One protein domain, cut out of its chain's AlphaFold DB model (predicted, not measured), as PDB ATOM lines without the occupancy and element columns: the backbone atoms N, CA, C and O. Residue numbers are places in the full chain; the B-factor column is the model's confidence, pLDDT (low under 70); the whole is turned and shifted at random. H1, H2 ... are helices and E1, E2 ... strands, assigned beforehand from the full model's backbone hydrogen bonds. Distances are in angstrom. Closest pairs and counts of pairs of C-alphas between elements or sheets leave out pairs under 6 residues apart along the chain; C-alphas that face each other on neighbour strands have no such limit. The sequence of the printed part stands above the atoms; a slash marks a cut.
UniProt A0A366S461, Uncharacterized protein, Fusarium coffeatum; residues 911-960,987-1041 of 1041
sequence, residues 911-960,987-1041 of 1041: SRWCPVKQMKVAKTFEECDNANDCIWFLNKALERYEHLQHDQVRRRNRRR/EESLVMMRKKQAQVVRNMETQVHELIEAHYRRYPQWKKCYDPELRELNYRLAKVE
ATOM      1  N   SER A 911      -6.686 -51.811 -38.322       70.62
ATOM      2  CA  SER A 911      -7.984 -52.475 -38.166       70.62
ATOM      3  C   SER A 911      -7.964 -53.532 -37.069       70.62
ATOM      4  O   SER A 911      -6.953 -54.192 -36.832       70.62
ATOM      5  N   ARG A 912      -9.104 -53.699 -36.396       72.88
ATOM      6  CA  ARG A 912      -9.353 -54.749 -35.406       72.88
ATOM      7  C   ARG A 912     -10.549 -55.590 -35.810       72.88
ATOM      8  O   ARG A 912     -11.483 -55.112 -36.448       72.88
ATOM      9  N   TRP A 913     -10.537 -56.856 -35.427       66.94
ATOM     10  CA  TRP A 913     -11.676 -57.735 -35.647       66.94
ATOM     11  C   TRP A 913     -12.797 -57.403 -34.653       66.94
ATOM     12  O   TRP A 913     -12.551 -57.374 -33.448       66.94
ATOM     13  N   CYS A 914     -14.016 -57.130 -35.136       57.19
ATOM     14  CA  CYS A 914     -15.188 -56.946 -34.278       57.19
ATOM     15  C   CYS A 914     -16.023 -58.233 -34.263       57.19
ATOM     16  O   CYS A 914     -16.661 -58.539 -35.273       57.19
ATOM     17  N   PRO A 915     -16.086 -58.954 -33.130       40.34
ATOM     18  CA  PRO A 915     -16.827 -60.211 -33.043       40.34
ATOM     19  C   PRO A 915     -18.331 -60.035 -33.288       40.34
ATOM     20  O   PRO A 915     -18.954 -60.879 -33.919       40.34
ATOM     21  N   VAL A 916     -18.902 -58.902 -32.857       48.69
ATOM     22  CA  VAL A 916     -20.341 -58.593 -32.977       48.69
ATOM     23  C   VAL A 916     -20.760 -58.341 -34.427       48.69
ATOM     24  O   VAL A 916     -21.872 -58.678 -34.818       48.69
ATOM     25  N   LYS A 917     -19.876 -57.748 -35.235       46.44
ATOM     26  CA  LYS A 917     -20.150 -57.429 -36.646       46.44
ATOM     27  C   LYS A 917     -19.501 -58.410 -37.628       46.44
ATOM     28  O   LYS A 917     -19.660 -58.220 -38.828       46.44
ATOM     29  N   GLN A 918     -18.744 -59.393 -37.128       58.75
ATOM     30  CA  GLN A 918     -17.935 -60.344 -37.904       58.75
ATOM     31  C   GLN A 918     -17.172 -59.693 -39.073       58.75
ATOM     32  O   GLN A 918     -17.127 -60.210 -40.186       58.75
ATOM     33  N   MET A 919     -16.585 -58.520 -38.835       56.53
ATOM     34  CA  MET A 919     -15.801 -57.800 -39.839       56.53
ATOM     35  C   MET A 919     -14.638 -57.051 -39.192       56.53
ATOM     36  O   MET A 919     -14.667 -56.740 -37.995       56.53
ATOM     37  N   LYS A 920     -13.613 -56.736 -39.992       55.09
ATOM     38  CA  LYS A 920     -12.539 -55.825 -39.583       55.09
ATOM     39  C   LYS A 920     -13.079 -54.397 -39.543       55.09
ATOM     40  O   LYS A 920     -13.551 -53.879 -40.549       55.09
ATOM     41  N   VAL A 921     -13.009 -53.774 -38.377       58.97
ATOM     42  CA  VAL A 921     -13.424 -52.389 -38.130       58.97
ATOM     43  C   VAL A 921     -12.170 -51.557 -37.885       58.97
ATOM     44  O   VAL A 921     -11.167 -52.078 -37.399       58.97
ATOM     45  N   ALA A 922     -12.196 -50.280 -38.251       68.44
ATOM     46  CA  ALA A 922     -11.078 -49.375 -38.007       68.44
ATOM     47  C   ALA A 922     -10.760 -49.274 -36.508       68.44
ATOM     48  O   ALA A 922     -11.687 -49.137 -35.707       68.44
ATOM     49  N   LYS A 923      -9.470 -49.330 -36.145       71.81
ATOM     50  CA  LYS A 923      -9.030 -48.922 -34.800       71.81
ATOM     51  C   LYS A 923      -9.234 -47.409 -34.649       71.81
ATOM     52  O   LYS A 923      -9.152 -46.686 -35.643       71.81
ATOM     53  N   THR A 924      -9.494 -46.917 -33.441       73.50
ATOM     54  CA  THR A 924      -9.283 -45.486 -33.144       73.50
ATOM     55  C   THR A 924      -7.820 -45.249 -32.770       73.50
ATOM     56  O   THR A 924      -7.093 -46.204 -32.504       73.50
ATOM     57  N   PHE A 925      -7.359 -43.996 -32.769       73.00
ATOM     58  CA  PHE A 925      -5.961 -43.697 -32.438       73.00
ATOM     59  C   PHE A 925      -5.603 -44.132 -31.008       73.00
ATOM     60  O   PHE A 925      -4.516 -44.646 -30.773       73.00
ATOM     61  N   GLU A 926      -6.544 -44.004 -30.072       71.62
ATOM     62  CA  GLU A 926      -6.374 -44.402 -28.673       71.62
ATOM     63  C   GLU A 926      -6.293 -45.930 -28.493       71.62
ATOM     64  O   GLU A 926      -5.787 -46.406 -27.482       71.62
ATOM     65  N   GLU A 927      -6.773 -46.705 -29.473       70.44
ATOM     66  CA  GLU A 927      -6.720 -48.175 -29.494       70.44
ATOM     67  C   GLU A 927      -5.417 -48.714 -30.135       70.44
ATOM     68  O   GLU A 927      -5.254 -49.930 -30.284       70.44
ATOM     69  N   CYS A 928      -4.502 -47.836 -30.559       74.25
ATOM     70  CA  CYS A 928      -3.247 -48.208 -31.211       74.25
ATOM     71  C   CYS A 928      -2.115 -48.413 -30.193       74.25
ATOM     72  O   CYS A 928      -1.791 -47.535 -29.400       74.25
ATOM     73  N   ASP A 929      -1.474 -49.578 -30.258       70.38
ATOM     74  CA  ASP A 929      -0.443 -50.054 -29.328       70.38
ATOM     75  C   ASP A 929       0.934 -50.257 -29.988       70.38
ATOM     76  O   ASP A 929       1.905 -50.630 -29.331       70.38
ATOM     77  N   ASN A 930       1.034 -50.008 -31.297       77.19
ATOM     78  CA  ASN A 930       2.253 -50.167 -32.080       77.19
ATOM     79  C   ASN A 930       2.548 -48.919 -32.926       77.19
ATOM     80  O   ASN A 930       1.643 -48.201 -33.354       77.19
ATOM     81  N   ALA A 931       3.836 -48.678 -33.181       74.56
ATOM     82  CA  ALA A 931       4.308 -47.468 -33.850       74.56
ATOM     83  C   ALA A 931       3.755 -47.304 -35.279       74.56
ATOM     84  O   ALA A 931       3.414 -46.190 -35.662       74.56
ATOM     85  N   ASN A 932       3.586 -48.388 -36.047       74.94
ATOM     86  CA  ASN A 932       3.086 -48.333 -37.429       74.94
ATOM     87  C   ASN A 932       1.634 -47.844 -37.524       74.94
ATOM     88  O   ASN A 932       1.315 -47.008 -38.373       74.94
ATOM     89  N   ASP A 933       0.758 -48.325 -36.635       78.44
ATOM     90  CA  ASP A 933      -0.628 -47.858 -36.556       78.44
ATOM     91  C   ASP A 933      -0.688 -46.361 -36.204       78.44
ATOM     92  O   ASP A 933      -1.400 -45.591 -36.855       78.44
ATOM     93  N   CYS A 934       0.112 -45.922 -35.226       77.00
ATOM     94  CA  CYS A 934       0.160 -44.522 -34.802       77.00
ATOM     95  C   CYS A 934       0.755 -43.595 -35.881       77.00
ATOM     96  O   CYS A 934       0.208 -42.518 -36.125       77.00
ATOM     97  N   ILE A 935       1.811 -44.024 -36.588       79.81
ATOM     98  CA  ILE A 935       2.407 -43.289 -37.721       79.81
ATOM     99  C   ILE A 935       1.385 -43.115 -38.856       79.81
ATOM    100  O   ILE A 935       1.332 -42.056 -39.490       79.81
ATOM    101  N   TRP A 936       0.536 -44.116 -39.111       82.12
ATOM    102  CA  TRP A 936      -0.521 -44.016 -40.121       82.12
ATOM    103  C   TRP A 936      -1.550 -42.928 -39.773       82.12
ATOM    104  O   TRP A 936      -1.877 -42.084 -40.615       82.12
ATOM    105  N   PHE A 937      -2.025 -42.896 -38.523       79.06
ATOM    106  CA  PHE A 937      -2.967 -41.873 -38.059       79.06
ATOM    107  C   PHE A 937      -2.354 -40.472 -38.042       79.06
ATOM    108  O   PHE A 937      -3.009 -39.524 -38.482       79.06
ATOM    109  N   LEU A 938      -1.096 -40.345 -37.617       82.81
ATOM    110  CA  LEU A 938      -0.375 -39.073 -37.615       82.81
ATOM    111  C   LEU A 938      -0.208 -38.515 -39.035       82.81
ATOM    112  O   LEU A 938      -0.487 -37.339 -39.271       82.81
ATOM    113  N   ASN A 939       0.114 -39.362 -40.017       79.88
ATOM    114  CA  ASN A 939       0.156 -38.961 -41.426       79.88
ATOM    115  C   ASN A 939      -1.203 -38.463 -41.940       79.88
ATOM    116  O   ASN A 939      -1.264 -37.464 -42.659       79.88
ATOM    117  N   LYS A 940      -2.310 -39.102 -41.539       81.62
ATOM    118  CA  LYS A 940      -3.661 -38.642 -41.899       81.62
ATOM    119  C   LYS A 940      -4.062 -37.349 -41.197       81.62
ATOM    120  O   LYS A 940      -4.762 -36.526 -41.792       81.62
ATOM    121  N   ALA A 941      -3.622 -37.144 -39.960       79.62
ATOM    122  CA  ALA A 941      -3.834 -35.896 -39.239       79.62
ATOM    123  C   ALA A 941      -3.040 -34.735 -39.866       79.62
ATOM    124  O   ALA A 941      -3.593 -33.640 -40.001       79.62
ATOM    125  N   LEU A 942      -1.806 -34.997 -40.318       78.88
ATOM    126  CA  LEU A 942      -0.961 -34.061 -41.066       78.88
ATOM    127  C   LEU A 942      -1.562 -33.698 -42.431       78.88
ATOM    128  O   LEU A 942      -1.688 -32.516 -42.732       78.88
ATOM    129  N   GLU A 943      -2.041 -34.676 -43.212       83.19
ATOM    130  CA  GLU A 943      -2.734 -34.418 -44.490       83.19
ATOM    131  C   GLU A 943      -3.943 -33.480 -44.308       83.19
ATOM    132  O   GLU A 943      -4.184 -32.583 -45.119       83.19
ATOM    133  N   ARG A 944      -4.713 -33.662 -43.225       80.56
ATOM    134  CA  ARG A 944      -5.846 -32.781 -42.898       80.56
ATOM    135  C   ARG A 944      -5.390 -31.373 -42.515       80.56
ATOM    136  O   ARG A 944      -6.028 -30.412 -42.942       80.56
ATOM    137  N   TYR A 945      -4.310 -31.240 -41.744       82.31
ATOM    138  CA  TYR A 945      -3.732 -29.938 -41.397       82.31
ATOM    139  C   TYR A 945      -3.240 -29.186 -42.647       82.31
ATOM    140  O   TYR A 945      -3.618 -28.033 -42.865       82.31
ATOM    141  N   GLU A 946      -2.491 -29.865 -43.518       83.31
ATOM    142  CA  GLU A 946      -1.981 -29.328 -44.787       83.31
ATOM    143  C   GLU A 946      -3.126 -28.898 -45.722       83.31
ATOM    144  O   GLU A 946      -3.059 -27.846 -46.364       83.31
ATOM    145  N   HIS A 947      -4.226 -29.660 -45.759       79.62
ATOM    146  CA  HIS A 947      -5.409 -29.306 -46.546       79.62
ATOM    147  C   HIS A 947      -6.086 -28.024 -46.041       79.62
ATOM    148  O   HIS A 947      -6.414 -27.146 -46.841       79.62
ATOM    149  N   LEU A 948      -6.244 -27.881 -44.719       78.81
ATOM    150  CA  LEU A 948      -6.806 -26.675 -44.101       78.81
ATOM    151  C   LEU A 948      -5.926 -25.443 -44.364       78.81
ATOM    152  O   LEU A 948      -6.447 -24.367 -44.670       78.81
ATOM    153  N   GLN A 949      -4.602 -25.603 -44.315       76.50
ATOM    154  CA  GLN A 949      -3.646 -24.546 -44.652       76.50
ATOM    155  C   GLN A 949      -3.763 -24.134 -46.131       76.50
ATOM    156  O   GLN A 949      -3.832 -22.943 -46.448       76.50
ATOM    157  N   HIS A 950      -3.858 -25.105 -47.043       77.06
ATOM    158  CA  HIS A 950      -3.985 -24.847 -48.477       77.06
ATOM    159  C   HIS A 950      -5.320 -24.172 -48.845       77.06
ATOM    160  O   HIS A 950      -5.350 -23.248 -49.663       77.06
ATOM    161  N   ASP A 951      -6.430 -24.573 -48.219       70.25
ATOM    162  CA  ASP A 951      -7.742 -23.954 -48.440       70.25
ATOM    163  C   ASP A 951      -7.805 -22.507 -47.932       70.25
ATOM    164  O   ASP A 951      -8.387 -21.643 -48.602       70.25
ATOM    165  N   GLN A 952      -7.142 -22.207 -46.811       69.25
ATOM    166  CA  GLN A 952      -6.990 -20.839 -46.308       69.25
ATOM    167  C   GLN A 952      -6.201 -19.960 -47.299       69.25
ATOM    168  O   GLN A 952      -6.646 -18.864 -47.660       69.25
ATOM    169  N   VAL A 953      -5.065 -20.452 -47.808       65.56
ATOM    170  CA  VAL A 953      -4.227 -19.740 -48.795       65.56
ATOM    171  C   VAL A 953      -4.985 -19.508 -50.105       65.56
ATOM    172  O   VAL A 953      -4.957 -18.410 -50.668       65.56
ATOM    173  N   ARG A 954      -5.739 -20.506 -50.577       71.06
ATOM    174  CA  ARG A 954      -6.532 -20.404 -51.806       71.06
ATOM    175  C   ARG A 954      -7.644 -19.357 -51.701       71.06
ATOM    176  O   ARG A 954      -7.903 -18.656 -52.681       71.06
ATOM    177  N   ARG A 955      -8.289 -19.221 -50.536       66.25
ATOM    178  CA  ARG A 955      -9.311 -18.183 -50.298       66.25
ATOM    179  C   ARG A 955      -8.706 -16.778 -50.264       66.25
ATOM    180  O   ARG A 955      -9.231 -15.901 -50.952       66.25
ATOM    181  N   ARG A 956      -7.559 -16.589 -49.597       63.56
ATOM    182  CA  ARG A 956      -6.798 -15.322 -49.637       63.56
ATOM    183  C   ARG A 956      -6.390 -14.935 -51.061       63.56
ATOM    184  O   ARG A 956      -6.619 -13.799 -51.474       63.56
ATOM    185  N   ASN A 957      -5.876 -15.883 -51.846       64.44
ATOM    186  CA  ASN A 957      -5.480 -15.633 -53.237       64.44
ATOM    187  C   ASN A 957      -6.675 -15.282 -54.134       64.44
ATOM    188  O   ASN A 957      -6.578 -14.393 -54.976       64.44
ATOM    189  N   ARG A 958      -7.834 -15.916 -53.918       64.44
ATOM    190  CA  ARG A 958      -9.062 -15.609 -54.665       64.44
ATOM    191  C   ARG A 958      -9.619 -14.220 -54.336       64.44
ATOM    192  O   ARG A 958     -10.135 -13.563 -55.231       64.44
ATOM    193  N   ARG A 959      -9.485 -13.747 -53.089       61.50
ATOM    194  CA  ARG A 959      -9.827 -12.362 -52.721       61.50
ATOM    195  C   ARG A 959      -8.876 -11.342 -53.335       61.50
ATOM    196  O   ARG A 959      -9.358 -10.337 -53.840       61.50
ATOM    197  N   ARG A 960      -7.562 -11.604 -53.347       61.53
ATOM    198  CA  ARG A 960      -6.593 -10.743 -54.054       61.53
ATOM    199  C   ARG A 960      -6.920 -10.641 -55.544       61.53
ATOM    200  O   ARG A 960      -6.936  -9.540 -56.075       61.53
ATOM    201  N   GLU A 987     -13.438 -17.522 -42.172       58.12
ATOM    202  CA  GLU A 987     -11.971 -17.577 -42.105       58.12
ATOM    203  C   GLU A 987     -11.501 -17.741 -40.662       58.12
ATOM    204  O   GLU A 987     -10.630 -18.574 -40.422       58.12
ATOM    205  N   GLU A 988     -12.114 -17.046 -39.699       58.06
ATOM    206  CA  GLU A 988     -11.848 -17.262 -38.269       58.06
ATOM    207  C   GLU A 988     -12.142 -18.710 -37.857       58.06
ATOM    208  O   GLU A 988     -11.342 -19.340 -37.162       58.06
ATOM    209  N   SER A 989     -13.238 -19.280 -38.369       69.75
ATOM    210  CA  SER A 989     -13.596 -20.687 -38.177       69.75
ATOM    211  C   SER A 989     -12.543 -21.643 -38.760       69.75
ATOM    212  O   SER A 989     -12.158 -22.615 -38.106       69.75
ATOM    213  N   LEU A 990     -11.992 -21.347 -39.946       72.44
ATOM    214  CA  LEU A 990     -10.895 -22.123 -40.544       72.44
ATOM    215  C   LEU A 990      -9.580 -21.990 -39.763       72.44
ATOM    216  O   LEU A 990      -8.885 -22.991 -39.594       72.44
ATOM    217  N   VAL A 991      -9.253 -20.802 -39.241       73.12
ATOM    218  CA  VAL A 991      -8.080 -20.604 -38.371       73.12
ATOM    219  C   VAL A 991      -8.232 -21.391 -37.069       73.12
ATOM    220  O   VAL A 991      -7.299 -22.080 -36.656       73.12
ATOM    221  N   MET A 992      -9.413 -21.356 -36.451       74.12
ATOM    222  CA  MET A 992      -9.730 -22.151 -35.263       74.12
ATOM    223  C   MET A 992      -9.654 -23.657 -35.530       74.12
ATOM    224  O   MET A 992      -9.054 -24.387 -34.741       74.12
ATOM    225  N   MET A 993     -10.214 -24.137 -36.646       75.25
ATOM    226  CA  MET A 993     -10.128 -25.549 -37.036       75.25
ATOM    227  C   MET A 993      -8.683 -25.980 -37.312       75.25
ATOM    228  O   MET A 993      -8.289 -27.061 -36.882       75.25
ATOM    229  N   ARG A 994      -7.871 -25.127 -37.953       85.06
ATOM    230  CA  ARG A 994      -6.442 -25.386 -38.188       85.06
ATOM    231  C   ARG A 994      -5.667 -25.488 -36.874       85.06
ATOM    232  O   ARG A 994      -4.933 -26.452 -36.699       85.06
ATOM    233  N   LYS A 995      -5.878 -24.560 -35.930       80.62
ATOM    234  CA  LYS A 995      -5.251 -24.599 -34.593       80.62
ATOM    235  C   LYS A 995      -5.639 -25.854 -33.808       80.62
ATOM    236  O   LYS A 995      -4.776 -26.519 -33.245       80.62
ATOM    237  N   LYS A 996      -6.924 -26.230 -33.819       80.75
ATOM    238  CA  LYS A 996      -7.388 -27.480 -33.192       80.75
ATOM    239  C   LYS A 996      -6.740 -28.707 -33.832       80.75
ATOM    240  O   LYS A 996      -6.310 -29.607 -33.120       80.75
ATOM    241  N   GLN A 997      -6.630 -28.730 -35.159       85.88
ATOM    242  CA  GLN A 997      -5.994 -29.832 -35.875       85.88
ATOM    243  C   GLN A 997      -4.477 -29.896 -35.616       85.88
ATOM    244  O   GLN A 997      -3.954 -30.997 -35.478       85.88
ATOM    245  N   ALA A 998      -3.783 -28.758 -35.483       82.38
ATOM    246  CA  ALA A 998      -2.380 -28.705 -35.051       82.38
ATOM    247  C   ALA A 998      -2.194 -29.349 -33.673       82.38
ATOM    248  O   ALA A 998      -1.310 -30.184 -33.508       82.38
ATOM    249  N   GLN A 999      -3.063 -29.030 -32.709       82.00
ATOM    250  CA  GLN A 999      -2.999 -29.636 -31.376       82.00
ATOM    251  C   GLN A 999      -3.161 -31.162 -31.431       82.00
ATOM    252  O   GLN A 999      -2.440 -31.885 -30.749       82.00
ATOM    253  N   VAL A1000      -4.073 -31.662 -32.270       82.19
ATOM    254  CA  VAL A1000      -4.257 -33.107 -32.481       82.19
ATOM    255  C   VAL A1000      -2.990 -33.741 -33.060       82.19
ATOM    256  O   VAL A1000      -2.561 -34.783 -32.574       82.19
ATOM    257  N   VAL A1001      -2.359 -33.102 -34.049       86.50
ATOM    258  CA  VAL A1001      -1.098 -33.574 -34.642       86.50
ATOM    259  C   VAL A1001       0.031 -33.610 -33.605       86.50
ATOM    260  O   VAL A1001       0.715 -34.624 -33.514       86.50
ATOM    261  N   ARG A1002       0.185 -32.563 -32.781       83.69
ATOM    262  CA  ARG A1002       1.208 -32.497 -31.719       83.69
ATOM    263  C   ARG A1002       1.007 -33.557 -30.636       83.69
ATOM    264  O   ARG A1002       1.967 -34.173 -30.193       83.69
ATOM    265  N   ASN A1003      -0.238 -33.822 -30.243       79.31
ATOM    266  CA  ASN A1003      -0.530 -34.874 -29.268       79.31
ATOM    267  C   ASN A1003      -0.192 -36.270 -29.824       79.31
ATOM    268  O   ASN A1003       0.343 -37.112 -29.106       79.31
ATOM    269  N   MET A1004      -0.480 -36.509 -31.107       83.06
ATOM    270  CA  MET A1004      -0.155 -37.767 -31.786       83.06
ATOM    271  C   MET A1004       1.362 -37.938 -32.005       83.06
ATOM    272  O   MET A1004       1.864 -39.053 -31.889       83.06
ATOM    273  N   GLU A1005       2.089 -36.849 -32.285       85.81
ATOM    274  CA  GLU A1005       3.557 -36.810 -32.413       85.81
ATOM    275  C   GLU A1005       4.246 -37.335 -31.146       85.81
ATOM    276  O   GLU A1005       5.049 -38.267 -31.231       85.81
ATOM    277  N   THR A1006       3.880 -36.815 -29.970       81.75
ATOM    278  CA  THR A1006       4.464 -37.236 -28.685       81.75
ATOM    279  C   THR A1006       4.312 -38.741 -28.457       81.75
ATOM    280  O   THR A1006       5.288 -39.429 -28.160       81.75
ATOM    281  N   GLN A1007       3.110 -39.282 -28.680       78.94
ATOM    282  CA  GLN A1007       2.822 -40.702 -28.460       78.94
ATOM    283  C   GLN A1007       3.545 -41.619 -29.464       78.94
ATOM    284  O   GLN A1007       3.962 -42.724 -29.111       78.94
ATOM    285  N   VAL A1008       3.736 -41.172 -30.712       82.88
ATOM    286  CA  VAL A1008       4.534 -41.903 -31.713       82.88
ATOM    287  C   VAL A1008       6.000 -41.981 -31.281       82.88
ATOM    288  O   VAL A1008       6.584 -43.065 -31.323       82.88
ATOM    289  N   HIS A1009       6.587 -40.873 -30.820       81.69
ATOM    290  CA  HIS A1009       7.977 -40.851 -30.357       81.69
ATOM    291  C   HIS A1009       8.199 -41.720 -29.112       81.69
ATOM    292  O   HIS A1009       9.167 -42.481 -29.078       81.69
ATOM    293  N   GLU A1010       7.288 -41.685 -28.136       82.69
ATOM    294  CA  GLU A1010       7.356 -42.533 -26.936       82.69
ATOM    295  C   GLU A1010       7.302 -44.031 -27.274       82.69
ATOM    296  O   GLU A1010       8.087 -44.823 -26.744       82.69
ATOM    297  N   LEU A1011       6.419 -44.435 -28.195       80.31
ATOM    298  CA  LEU A1011       6.291 -45.833 -28.620       80.31
ATOM    299  C   LEU A1011       7.495 -46.313 -29.436       80.31
ATOM    300  O   LEU A1011       7.906 -47.468 -29.293       80.31
ATOM    301  N   ILE A1012       8.088 -45.448 -30.264       79.31
ATOM    302  CA  ILE A1012       9.314 -45.771 -31.006       79.31
ATOM    303  C   ILE A1012      10.509 -45.872 -30.051       79.31
ATOM    304  O   ILE A1012      11.283 -46.824 -30.152       79.31
ATOM    305  N   GLU A1013      10.643 -44.973 -29.071       79.06
ATOM    306  CA  GLU A1013      11.680 -45.095 -28.040       79.06
ATOM    307  C   GLU A1013      11.522 -46.376 -27.216       79.06
ATOM    308  O   GLU A1013      12.503 -47.088 -26.979       79.06
ATOM    309  N   ALA A1014      10.296 -46.709 -26.801       78.69
ATOM    310  CA  ALA A1014      10.007 -47.953 -26.095       78.69
ATOM    311  C   ALA A1014      10.348 -49.182 -26.956       78.69
ATOM    312  O   ALA A1014      10.915 -50.156 -26.451       78.69
ATOM    313  N   HIS A1015      10.074 -49.125 -28.264       75.56
ATOM    314  CA  HIS A1015      10.459 -50.159 -29.222       75.56
ATOM    315  C   HIS A1015      11.986 -50.299 -29.327       75.56
ATOM    316  O   HIS A1015      12.499 -51.414 -29.241       75.56
ATOM    317  N   TYR A1016      12.725 -49.191 -29.420       80.75
ATOM    318  CA  TYR A1016      14.191 -49.189 -29.461       80.75
ATOM    319  C   TYR A1016      14.837 -49.672 -28.155       80.75
ATOM    320  O   TYR A1016      15.894 -50.304 -28.202       80.75
ATOM    321  N   ARG A1017      14.211 -49.431 -26.994       77.62
ATOM    322  CA  ARG A1017      14.659 -49.989 -25.703       77.62
ATOM    323  C   ARG A1017      14.411 -51.496 -25.609       77.62
ATOM    324  O   ARG A1017      15.241 -52.209 -25.055       77.62
ATOM    325  N   ARG A1018      13.288 -51.980 -26.149       74.62
ATOM    326  CA  ARG A1018      12.893 -53.399 -26.111       74.62
ATOM    327  C   ARG A1018      13.614 -54.252 -27.160       74.62
ATOM    328  O   ARG A1018      13.842 -55.434 -26.919       74.62
ATOM    329  N   TYR A1019      13.992 -53.653 -28.289       74.81
ATOM    330  CA  TYR A1019      14.651 -54.318 -29.415       74.81
ATOM    331  C   TYR A1019      15.867 -53.506 -29.906       74.81
ATOM    332  O   TYR A1019      15.834 -52.926 -30.995       74.81
ATOM    333  N   PRO A1020      16.965 -53.453 -29.129       69.62
ATOM    334  CA  PRO A1020      18.140 -52.635 -29.445       69.62
ATOM    335  C   PRO A1020      18.837 -53.015 -30.763       69.62
ATOM    336  O   PRO A1020      19.566 -52.206 -31.328       69.62
ATOM    337  N   GLN A1021      18.587 -54.210 -31.296       61.16
ATOM    338  CA  GLN A1021      19.069 -54.652 -32.606       61.16
ATOM    339  C   GLN A1021      18.327 -54.006 -33.797       61.16
ATOM    340  O   GLN A1021      18.814 -54.071 -34.920       61.16
ATOM    341  N   TRP A1022      17.203 -53.315 -33.558       69.50
ATOM    342  CA  TRP A1022      16.410 -52.601 -34.571       69.50
ATOM    343  C   TRP A1022      16.478 -51.073 -34.412       69.50
ATOM    344  O   TRP A1022      15.594 -50.364 -34.883       69.50
ATOM    345  N   LYS A1023      17.530 -50.542 -33.769       64.69
ATOM    346  CA  LYS A1023      17.662 -49.135 -33.321       64.69
ATOM    347  C   LYS A1023      17.664 -48.051 -34.421       64.69
ATOM    348  O   LYS A1023      18.060 -46.926 -34.149       64.69
ATOM    349  N   LYS A1024      17.283 -48.382 -35.654       69.19
ATOM    350  CA  LYS A1024      17.215 -47.477 -36.813       69.19
ATOM    351  C   LYS A1024      16.064 -47.795 -37.777       69.19
ATOM    352  O   LYS A1024      16.019 -47.244 -38.873       69.19
ATOM    353  N   CYS A1025      15.164 -48.724 -37.431       73.94
ATOM    354  CA  CYS A1025      14.156 -49.219 -38.377       73.94
ATOM    355  C   CYS A1025      13.070 -48.194 -38.736       73.94
ATOM    356  O   CYS A1025      12.451 -48.362 -39.777       73.94
ATOM    357  N   TYR A1026      12.882 -47.144 -37.928       76.06
ATOM    358  CA  TYR A1026      11.938 -46.051 -38.199       76.06
ATOM    359  C   TYR A1026      12.625 -44.737 -38.601       76.06
ATOM    360  O   TYR A1026      11.955 -43.721 -38.771       76.06
ATOM    361  N   ASP A1027      13.958 -44.713 -38.726       75.62
ATOM    362  CA  ASP A1027      14.710 -43.489 -39.041       75.62
ATOM    363  C   ASP A1027      14.309 -42.852 -40.393       75.62
ATOM    364  O   ASP A1027      14.213 -41.622 -40.450       75.62
ATOM    365  N   PRO A1028      14.048 -43.615 -41.480       72.81
ATOM    366  CA  PRO A1028      13.584 -43.049 -42.749       72.81
ATOM    367  C   PRO A1028      12.204 -42.387 -42.635       72.81
ATOM    368  O   PRO A1028      12.025 -41.255 -43.089       72.81
ATOM    369  N   GLU A1029      11.247 -43.061 -41.995       73.69
ATOM    370  CA  GLU A1029       9.882 -42.575 -41.789       73.69
ATOM    371  C   GLU A1029       9.862 -41.355 -40.866       73.69
ATOM    372  O   GLU A1029       9.183 -40.372 -41.163       73.69
ATOM    373  N   LEU A1030      10.655 -41.369 -39.789       74.69
ATOM    374  CA  LEU A1030      10.806 -40.235 -38.877       74.69
ATOM    375  C   LEU A1030      11.426 -39.020 -39.568       74.69
ATOM    376  O   LEU A1030      11.043 -37.895 -39.263       74.69
ATOM    377  N   ARG A1031      12.354 -39.204 -40.514       77.31
ATOM    378  CA  ARG A1031      12.979 -38.082 -41.233       77.31
ATOM    379  C   ARG A1031      11.964 -37.298 -42.067       77.31
ATOM    380  O   ARG A1031      11.958 -36.069 -42.016       77.31
ATOM    381  N   GLU A1032      11.102 -38.004 -42.794       77.06
ATOM    382  CA  GLU A1032      10.027 -37.401 -43.593       77.06
ATOM    383  C   GLU A1032       8.930 -36.803 -42.701       77.06
ATOM    384  O   GLU A1032       8.465 -35.682 -42.919       77.06
ATOM    385  N   LEU A1033       8.551 -37.523 -41.645       80.62
ATOM    386  CA  LEU A1033       7.542 -37.078 -40.692       80.62
ATOM    387  C   LEU A1033       7.981 -35.797 -39.963       80.62
ATOM    388  O   LEU A1033       7.213 -34.840 -39.906       80.62
ATOM    389  N   ASN A1034       9.232 -35.731 -39.495       80.50
ATOM    390  CA  ASN A1034       9.797 -34.559 -38.819       80.50
ATOM    391  C   ASN A1034       9.849 -33.332 -39.739       80.50
ATOM    392  O   ASN A1034       9.577 -32.216 -39.297       80.50
ATOM    393  N   TYR A1035      10.139 -33.519 -41.032       80.88
ATOM    394  CA  TYR A1035      10.107 -32.428 -42.012       80.88
ATOM    395  C   TYR A1035       8.700 -31.831 -42.177       80.88
ATOM    396  O   TYR A1035       8.546 -30.615 -42.333       80.88
ATOM    397  N   ARG A1036       7.662 -32.672 -42.123       84.62
ATOM    398  CA  ARG A1036       6.259 -32.239 -42.205       84.62
ATOM    399  C   ARG A1036       5.765 -31.640 -40.888       84.62
ATOM    400  O   ARG A1036       5.111 -30.601 -40.912       84.62
ATOM    401  N   LEU A1037       6.145 -32.221 -39.749       82.94
ATOM    402  CA  LEU A1037       5.827 -31.721 -38.405       82.94
ATOM    403  C   LEU A1037       6.452 -30.348 -38.122       82.94
ATOM    404  O   LEU A1037       5.825 -29.510 -37.477       82.94
ATOM    405  N   ALA A1038       7.634 -30.059 -38.679       81.19
ATOM    406  CA  ALA A1038       8.272 -28.741 -38.582       81.19
ATOM    407  C   ALA A1038       7.451 -27.603 -39.223       81.19
ATOM    408  O   ALA A1038       7.677 -26.436 -38.915       81.19
ATOM    409  N   LYS A1039       6.494 -27.928 -40.104       78.19
ATOM    410  CA  LYS A1039       5.609 -26.961 -40.779       78.19
ATOM    411  C   LYS A1039       4.262 -26.778 -40.072       78.19
ATOM    412  O   LYS A1039       3.417 -26.030 -40.565       78.19
ATOM    413  N   VAL A1040       4.046 -27.475 -38.954       82.56
ATOM    414  CA  VAL A1040       2.830 -27.385 -38.140       82.56
ATOM    415  C   VAL A1040       3.022 -26.297 -37.084       82.56
ATOM    416  O   VAL A1040       3.656 -26.525 -36.051       82.56
ATOM    417  N   GLU A1041       2.477 -25.116 -37.383       69.44
ATOM    418  CA  GLU A1041       2.358 -23.955 -36.481       69.44
ATOM    419  C   GLU A1041       1.226 -24.114 -35.470       69.44
ATOM    420  O   GLU A1041       0.099 -24.484 -35.908       69.44
TER     421      GLU A1041
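This is residues 911 to 960 and 987 to 1041 of the 1041 residues of an uncharacterized protein of Fusarium coffeatum (UniProt A0A366S461). Two long helices, H1 and H2, run side by side in opposite directions, and the chain then folds back into a short third helix, H3, which lies along part of H1. A small hairpin of two strands, E1 and E2, lies off to one side of the helices, joined by a short link to the first residue of H1. The printed part has 105 residues with two named strands and three named helices, in the order E1, E2, H1, H2, H3; the class is mostly helix, and the sheet, in the order E1 - E2, is antiparallel. The whole is loose, with a radius of gyration of the C-alphas of 17.0 A, and its outline is flat, spanning 54 by 39 by 17 A.

E1, residues 911 to 914, and E2, residues 919 to 922, form a hairpin, antiparallel at 135 degrees between their directions. N 912 and O 921 are within hydrogen-bond range at 2.8 A, and so are N 914 and O 919 at 3.0 A. E1 is apart from H1, residues 931 to 960, and both strands are apart from H2, residues 987 to 1018, and from H3, residues 1027 to 1037. H1, H2 and H3 make an up and down bundle, each helix running against the one before it in the chain. H1 and H2 touch at a shallow tilt of 23 degrees, opposite ways; their closest C-alphas, those of Ala 931 and Leu 1011, are 5.8 A apart. H1 and H3 only just touch, with 3 pairs of C-alphas within 8 A, at a shallow tilt of 31 degrees, the same way. H1 touches H3 with residues 939 to 942 alone, and the closest C-alphas of the two helices are those of Leu 942 and Arg 1036, at 7.5 A. H2 and H3 are near each other, with their closest C-alphas at 8.1 A. In H1 and H3 every O i to N i+4 pair is within hydrogen-bond range; in H2 27 of 28 are.

E1 begins at C-alpha 911, (-7.984, -52.475, -38.166), and is 9.3 A long; E2 is 9.8 A long. H1 measures 43.3 A from its first to its last C-alpha, and H2 measures 46.4 A from C-alpha 987 at (-11.971, -17.577, -42.105). H3 measures 14.8 A and ends at C-alpha 1037, (5.827, -31.721, -38.405).

The two C-alphas farthest apart are those of Arg 960 and Gln 1021, at 55.2 A. Residues 961 to 986 are not printed, and C-alphas 960 and 987 are 14.8 A apart across this cut. Of the links printed whole, E1 to E2 is tight, while E2 to H1 and H2 to H3 are short. Residues 1017 to 1022, of which 1017 to 1018 belong to H2, stand free. The mean pLDDT of the printed part is 74.0, and 27 residues are under 70, among them 913 to 922 and 955 to 960.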